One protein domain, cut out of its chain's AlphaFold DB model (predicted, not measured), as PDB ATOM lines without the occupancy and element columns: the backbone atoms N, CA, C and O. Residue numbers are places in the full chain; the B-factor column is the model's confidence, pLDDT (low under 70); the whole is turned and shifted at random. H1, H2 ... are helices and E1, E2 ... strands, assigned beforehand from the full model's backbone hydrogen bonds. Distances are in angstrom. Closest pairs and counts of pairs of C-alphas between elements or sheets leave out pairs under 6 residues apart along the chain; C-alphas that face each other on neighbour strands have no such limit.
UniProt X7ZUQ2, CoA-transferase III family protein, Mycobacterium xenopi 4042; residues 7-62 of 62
ATOM      1  N   VAL A   7     253.518 262.521 283.938       96.38
ATOM      2  CA  VAL A   7     252.533 262.345 285.010       96.38
ATOM      3  C   VAL A   7     253.081 262.915 286.301       96.38
ATOM      4  O   VAL A   7     254.159 262.536 286.755       96.38
ATOM      5  N   VAL A   8     252.296 263.796 286.914       96.75
ATOM      6  CA  VAL A   8     252.584 264.384 288.222       96.75
ATOM      7  C   VAL A   8     251.540 263.889 289.213       96.75
ATOM      8  O   VAL A   8     250.345 263.928 288.924       96.75
ATOM      9  N   ASN A   9     251.974 263.419 290.380       94.81
ATOM     10  CA  ASN A   9     251.065 263.018 291.451       94.81
ATOM     11  C   ASN A   9     251.549 263.498 292.823       94.81
ATOM     12  O   ASN A   9     252.748 263.641 293.063       94.81
ATOM     13  N   THR A  10     250.593 263.708 293.724       95.12
ATOM     14  CA  THR A  10     250.811 264.079 295.133       95.12
ATOM     15  C   THR A  10     250.362 262.965 296.088       95.12
ATOM     16  O   THR A  10     250.018 263.198 297.249       95.12
ATOM     17  N   LEU A  11     250.296 261.731 295.583       94.19
ATOM     18  CA  LEU A  11     249.838 260.578 296.345       94.19
ATOM     19  C   LEU A  11     250.941 260.098 297.293       94.19
ATOM     20  O   LEU A  11     252.133 260.203 297.009       94.19
ATOM     21  N   ARG A  12     250.533 259.511 298.423       93.69
ATOM     22  CA  ARG A  12     251.472 258.808 299.306       93.69
ATOM     23  C   ARG A  12     252.072 257.595 298.586       93.69
ATOM     24  O   ARG A  12     251.328 256.946 297.843       93.69
ATOM     25  N   PRO A  13     253.333 257.223 298.875       95.12
ATOM     26  CA  PRO A  13     253.985 256.074 298.251       95.12
ATOM     27  C   PRO A  13     253.154 254.788 298.325       95.12
ATOM     28  O   PRO A  13     252.870 254.203 297.282       95.12
ATOM     29  N   ALA A  14     252.632 254.429 299.505       94.06
ATOM     30  CA  ALA A  14     251.759 253.263 299.654       94.06
ATOM     31  C   ALA A  14     250.487 253.320 298.782       94.06
ATOM     32  O   ALA A  14     250.009 252.299 298.288       94.06
ATOM     33  N   THR A  15     249.918 254.510 298.557       94.88
ATOM     34  CA  THR A  15     248.759 254.654 297.663       94.88
ATOM     35  C   THR A  15     249.166 254.436 296.213       94.88
ATOM     36  O   THR A  15     248.485 253.691 295.515       94.88
ATOM     37  N   THR A  16     250.264 255.053 295.775       95.44
ATOM     38  CA  THR A  16     250.808 254.929 294.414       95.44
ATOM     39  C   THR A  16     251.165 253.480 294.080       95.44
ATOM     40  O   THR A  16     250.846 253.008 292.988       95.44
ATOM     41  N   GLU A  17     251.751 252.753 295.035       95.56
ATOM     42  CA  GLU A  17     252.015 251.310 294.958       95.56
ATOM     43  C   GLU A  17     250.715 250.510 294.820       95.56
ATOM     44  O   GLU A  17     250.556 249.748 293.866       95.56
ATOM     45  N   ARG A  18     249.737 250.748 295.706       96.06
ATOM     46  CA  ARG A  18     248.452 250.030 295.724       96.06
ATOM     47  C   ARG A  18     247.654 250.157 294.426       96.06
ATOM     48  O   ARG A  18     246.949 249.221 294.063       96.06
ATOM     49  N   ILE A  19     247.716 251.307 293.756       96.06
ATOM     50  CA  ILE A  19     246.943 251.560 292.526       96.06
ATOM     51  C   ILE A  19     247.772 251.416 291.242       96.06
ATOM     52  O   ILE A  19     247.269 251.701 290.160       96.06
ATOM     53  N   GLY A  20     249.032 250.981 291.345       95.38
ATOM     54  CA  GLY A  20     249.879 250.698 290.185       95.38
ATOM     55  C   GLY A  20     250.367 251.935 289.424       95.38
ATOM     56  O   GLY A  20     250.667 251.834 288.237       95.38
ATOM     57  N   LEU A  21     250.471 253.093 290.084       95.31
ATOM     58  CA  LEU A  21     251.001 254.330 289.491       95.31
ATOM     59  C   LEU A  21     252.482 254.574 289.823       95.31
ATOM     60  O   LEU A  21     252.974 255.696 289.709       95.31
ATOM     61  N   THR A  22     253.209 253.540 290.253       95.19
ATOM     62  CA  THR A  22     254.653 253.667 290.495       95.19
ATOM     63  C   THR A  22     255.407 253.833 289.174       95.19
ATOM     64  O   THR A  22     254.939 253.325 288.150       95.19
ATOM     65  N   PRO A  23     256.600 254.460 289.176       95.25
ATOM     66  CA  PRO A  23     257.440 254.527 287.982       95.25
ATOM     67  C   PRO A  23     257.674 253.145 287.359       95.25
ATOM     68  O   PRO A  23     257.450 252.964 286.171       95.25
ATOM     69  N   ALA A  24     257.994 252.137 288.179       95.75
ATOM     70  CA  ALA A  24     258.233 250.771 287.710       95.75
ATOM     71  C   ALA A  24     256.973 250.091 287.141       95.75
ATOM     72  O   ALA A  24     257.064 249.242 286.258       95.75
ATOM     73  N   SER A  25     255.784 250.428 287.649       96.50
ATOM     74  CA  SER A  25     254.516 249.930 287.105       96.50
ATOM     75  C   SER A  25     254.188 250.582 285.762       96.50
ATOM     76  O   SER A  25     253.759 249.889 284.841       96.50
ATOM     77  N   LEU A  26     254.388 251.897 285.653       96.44
ATOM     78  CA  LEU A  26     254.057 252.673 284.460       96.44
ATOM     79  C   LEU A  26     255.042 252.432 283.318       96.44
ATOM     80  O   LEU A  26     254.599 252.326 282.177       96.44
ATOM     81  N   ASP A  27     256.328 252.253 283.615       96.50
ATOM     82  CA  ASP A  27     257.384 251.970 282.635       96.50
ATOM     83  C   ASP A  27     257.065 250.742 281.764       96.50
ATOM     84  O   ASP A  27     257.256 250.757 280.550       96.50
ATOM     85  N   LYS A  28     256.420 249.721 282.347       97.00
ATOM     86  CA  LYS A  28     255.990 248.507 281.627       97.00
ATOM     87  C   LYS A  28     255.049 248.783 280.453       97.00
ATOM     88  O   LYS A  28     255.008 247.994 279.514       97.00
ATOM     89  N   ARG A  29     254.238 249.844 280.530       96.12
ATOM     90  CA  ARG A  29     253.240 250.193 279.503       96.12
ATOM     91  C   ARG A  29     253.579 251.489 278.768       96.12
ATOM     92  O   ARG A  29     253.170 251.658 277.623       96.12
ATOM     93  N   TYR A  30     254.311 252.386 279.418       97.25
ATOM     94  CA  TYR A  30     254.610 253.735 278.958       97.25
ATOM     95  C   TYR A  30     256.096 254.069 279.189       97.25
ATOM     96  O   TYR A  30     256.402 254.961 279.976       97.25
ATOM     97  N   PRO A  31     257.039 253.411 278.489       95.81
ATOM     98  CA  PRO A  31     258.482 253.526 278.760       95.81
ATOM     99  C   PRO A  31     259.079 254.913 278.472       95.81
ATOM    100  O   PRO A  31     260.215 255.207 278.828       95.81
ATOM    101  N   ARG A  32     258.332 255.787 277.786       96.31
ATOM    102  CA  ARG A  32     258.739 257.174 277.503       96.31
ATOM    103  C   ARG A  32     258.174 258.184 278.505       96.31
ATOM    104  O   ARG A  32     258.474 259.367 278.389       96.31
ATOM    105  N   LEU A  33     257.327 257.738 279.429       97.75
ATOM    106  CA  LEU A  33     256.598 258.609 280.339       97.75
ATOM    107  C   LEU A  33     257.492 259.063 281.495       97.75
ATOM    108  O   LEU A  33     258.029 258.244 282.238       97.75
ATOM    109  N   VAL A  34     257.579 260.374 281.709       97.25
ATOM    110  CA  VAL A  34     258.241 260.935 282.890       97.25
ATOM    111  C   VAL A  34     257.272 260.910 284.071       97.25
ATOM    112  O   VAL A  34     256.172 261.458 284.000       97.25
ATOM    113  N   VAL A  35     257.680 260.299 285.184       96.69
ATOM    114  CA  VAL A  35     256.852 260.182 286.393       96.69
ATOM    115  C   VAL A  35     257.436 261.036 287.515       96.69
ATOM    116  O   VAL A  35     258.487 260.718 288.065       96.69
ATOM    117  N   ALA A  36     256.726 262.098 287.893       96.44
ATOM    118  CA  ALA A  36     257.071 262.970 289.009       96.44
ATOM    119  C   ALA A  36     256.124 262.725 290.194       96.44
ATOM    120  O   ALA A  36     254.900 262.800 290.065       96.44
ATOM    121  N   SER A  37     256.693 262.433 291.364       95.56
ATOM    122  CA  SER A  37     255.937 262.229 292.606       95.56
ATOM    123  C   SER A  37     256.356 263.261 293.644       95.56
ATOM    124  O   SER A  37     257.527 263.327 294.011       95.56
ATOM    125  N   ILE A  38     255.397 264.047 294.124       95.25
ATOM    126  CA  ILE A  38     255.611 265.070 295.148       95.25
ATOM    127  C   ILE A  38     255.034 264.537 296.457       95.25
ATOM    128  O   ILE A  38     253.835 264.297 296.573       95.25
ATOM    129  N   THR A  39     255.893 264.334 297.449       95.38
ATOM    130  CA  THR A  39     255.513 263.805 298.765       95.38
ATOM    131  C   THR A  39     256.088 264.703 299.849       95.38
ATOM    132  O   THR A  39     257.134 265.313 299.645       95.38
ATOM    133  N   GLY A  40     255.430 264.777 301.009       94.62
ATOM    134  CA  GLY A  40     255.939 265.594 302.117       94.62
ATOM    135  C   GLY A  40     257.226 265.042 302.739       94.62
ATOM    136  O   GLY A  40     258.065 265.809 303.188       94.62
ATOM    137  N   TRP A  41     257.398 263.718 302.739       95.25
ATOM    138  CA  TRP A  41     258.466 263.034 303.479       95.25
ATOM    139  C   TRP A  41     259.437 262.236 302.602       95.25
ATOM    140  O   TRP A  41     260.269 261.496 303.122       95.25
ATOM    141  N   GLY A  42     259.339 262.377 301.281       93.06
ATOM    142  CA  GLY A  42     260.094 261.572 300.327       93.06
ATOM    143  C   GLY A  42     259.447 260.215 300.029       93.06
ATOM    144  O   GLY A  42     258.505 259.765 300.682       93.06
ATOM    145  N   SER A  43     259.969 259.550 298.999       92.94
ATOM    146  CA  SER A  43     259.513 258.229 298.549       92.94
ATOM    147  C   SER A  43     260.178 257.068 299.291       92.94
ATOM    148  O   SER A  43     259.805 255.914 299.072       92.94
ATOM    149  N   THR A  44     261.139 257.348 300.170       93.38
ATOM    150  CA  THR A  44     261.916 256.380 300.952       93.38
ATOM    151  C   THR A  44     262.083 256.873 302.391       93.38
ATOM    152  O   THR A  44     261.776 258.019 302.715       93.38
ATOM    153  N   GLY A  45     262.565 255.994 303.272       94.19
ATOM    154  CA  GLY A  45     262.822 256.330 304.671       94.19
ATOM    155  C   GLY A  45     261.604 256.171 305.594       94.19
ATOM    156  O   GLY A  45     260.505 255.838 305.147       94.19
ATOM    157  N   PRO A  46     261.801 256.384 306.907       94.81
ATOM    158  CA  PRO A  46     260.836 255.992 307.939       94.81
ATOM    159  C   PRO A  46     259.547 256.824 307.945       94.81
ATOM    160  O   PRO A  46     258.536 256.391 308.490       94.81
ATOM    161  N   TRP A  47     259.565 258.006 307.325       93.75
ATOM    162  CA  TRP A  47     258.431 258.931 307.296       93.75
ATOM    163  C   TRP A  47     257.639 258.868 305.983       93.75
ATOM    164  O   TRP A  47     256.639 259.569 305.858       93.75
ATOM    165  N   ARG A  48     258.042 258.032 305.013       94.50
ATOM    166  CA  ARG A  48     257.523 258.055 303.628       94.50
ATOM    167  C   ARG A  48     255.992 257.994 303.523       94.50
ATOM    168  O   ARG A  48     255.412 258.609 302.634       94.50
ATOM    169  N   ASP A  49     255.336 257.292 304.448       92.00
ATOM    170  CA  ASP A  49     253.880 257.098 304.454       92.00
ATOM    171  C   ASP A  49     253.132 257.984 305.469       92.00
ATOM    172  O   ASP A  49     251.909 257.884 305.610       92.00
ATOM    173  N   TYR A  50     253.830 258.900 306.150       93.12
ATOM    174  CA  TYR A  50     253.206 259.882 307.037       93.12
ATOM    175  C   TYR A  50     252.423 260.936 306.243       93.12
ATOM    176  O   TYR A  50     252.651 261.182 305.055       93.12
ATOM    177  N   LYS A  51     251.483 261.610 306.914       92.31
ATOM    178  CA  LYS A  51     250.789 262.764 306.329       92.31
ATOM    179  C   LYS A  51     251.800 263.888 306.078       92.31
ATOM    180  O   LYS A  51     252.463 264.343 307.005       92.31
ATOM    181  N   GLY A  52     251.897 264.334 304.830       92.31
ATOM    182  CA  GLY A  52     252.740 265.455 304.412       92.31
ATOM    183  C   GLY A  52     252.006 266.789 304.502       92.31
ATOM    184  O   GLY A  52     251.858 267.465 303.491       92.31
ATOM    185  N   TRP A  53     251.460 267.124 305.670       94.38
ATOM    186  CA  TRP A  53     250.856 268.441 305.884       94.38
ATOM    187  C   TRP A  53     251.941 269.478 306.141       94.38
ATOM    188  O   TRP A  53     252.869 269.202 306.896       94.38
ATOM    189  N   GLU A  54     251.782 270.670 305.569       94.19
ATOM    190  CA  GLU A  54     252.734 271.782 305.687       94.19
ATOM    191  C   GLU A  54     253.178 272.018 307.137       94.19
ATOM    192  O   GLU A  54     254.371 272.003 307.416       94.19
ATOM    193  N   ALA A  55     252.235 272.109 308.080       95.50
ATOM    194  CA  ALA A  55     252.542 272.308 309.497       95.50
ATOM    195  C   ALA A  55     253.448 271.213 310.096       95.50
ATOM    196  O   ALA A  55     254.302 271.510 310.926       95.50
ATOM    197  N   LEU A  56     253.292 269.951 309.671       94.69
ATOM    198  CA  LEU A  56     254.136 268.845 310.138       94.69
ATOM    199  C   LEU A  56     255.544 268.918 309.541       94.69
ATOM    200  O   LEU A  56     256.510 268.583 310.225       94.69
ATOM    201  N   ILE A  57     255.654 269.354 308.283       94.62
ATOM    202  CA  ILE A  57     256.944 269.569 307.625       94.62
ATOM    203  C   ILE A  57     257.680 270.724 308.302       94.62
ATOM    204  O   ILE A  57     258.793 270.520 308.774       94.62
ATOM    205  N   MET A  58     257.029 271.882 308.441       95.31
ATOM    206  CA  MET A  58     257.597 273.070 309.087       95.31
ATOM    207  C   MET A  58     258.078 272.766 310.509       95.31
ATOM    208  O   MET A  58     259.214 273.074 310.858       95.31
ATOM    209  N   ALA A  59     257.262 272.069 311.310       94.88
ATOM    210  CA  ALA A  59     257.643 271.667 312.664       94.88
ATOM    211  C   ALA A  59     258.866 270.732 312.708       94.88
ATOM    212  O   ALA A  59     259.564 270.676 313.719       94.88
ATOM    213  N   LYS A  60     259.126 269.971 311.639       93.44
ATOM    214  CA  LYS A  60     260.274 269.065 311.555       93.44
ATOM    215  C   LYS A  60     261.534 269.747 311.038       93.44
ATOM    216  O   LYS A  60     262.625 269.307 311.400       93.44
ATOM    217  N   THR A  61     261.397 270.737 310.161       92.19
ATOM    218  CA  THR A  61     262.536 271.380 309.497       92.19
ATOM    219  C   THR A  61     263.189 272.480 310.329       92.19
ATOM    220  O   THR A  61     264.365 272.738 310.093       92.19
ATOM    221  N   GLY A  62     262.483 273.036 311.324       80.31
ATOM    222  CA  GLY A  62     263.005 274.083 312.210       80.31
ATOM    223  C   GLY A  62     262.759 275.475 311.660       80.31
ATOM    224  O   GLY A  62     263.409 275.824 310.653       80.31
TER     225      GLY A  62
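What this domain is: This is residues 7 to 62 of the 62 residues of the protein "CoA-transferase III family protein" of Mycobacterium xenopi 4042 (UniProt X7ZUQ2). The picture is a loose rod: from strand E1 the chain arches through two short helices, H1, whose centre is 7.7 A from the mean of the C-alphas, and H2, farther toward one end, and comes back into E2 beside E1. From E2 a long looping stretch without a named element, residues 38 to 53, leads to helix H3 at the other end. The printed part has 56 residues, with two named strands and three named helices in the order E1, H1, H2, E2, H3; the sheet, E1 next to E2, is parallel. The class is mixed, helices and strands, with 26 residues, under half, in named elements. The radius of gyration of the C-alphas is 12.8 A, and the spans are 41 by 18 by 15 A.

Where its parts are: Find C-alpha 7 at (252.533, 262.345, 285.010), where E1, residues 7 to 9, begins. H1 is residues 13 to 18, and H2 is residues 23 to 27. E2, residues 34 to 37, is 10.1 A long. H3, residues 54 to 61, runs 10.5 A to C-alpha 61 at (262.536, 271.380, 309.497).

How they stand to each other: Look first at E1 and E2, parallel at 5 degrees, with N 7 and O 34 at 2.9 A and N 36 and O 7 at 2.8 A, within hydrogen-bond range. E1, H1 H2, E2 form a strand-helix-strand unit, two parallel neighbour strands with helices between, and its crossover is right-handed. H1 and H2 are near each other, their closest C-alphas 8.4 A apart. The closest C-alphas of H2 and E2, Pro 23 and Val 35, are 5.9 A apart. H3 is apart from E1, H1 and H2. In H1, H2 and H3 every O i to N i+4 pair is within hydrogen-bond range.

The domain as a whole: The C-alphas of Arg 29 and Gly 62, the two farthest apart, are 41.7 A apart. The printed part has no cut, and the link from E2 to H3 is long. No printed residue is under 70 in pLDDT.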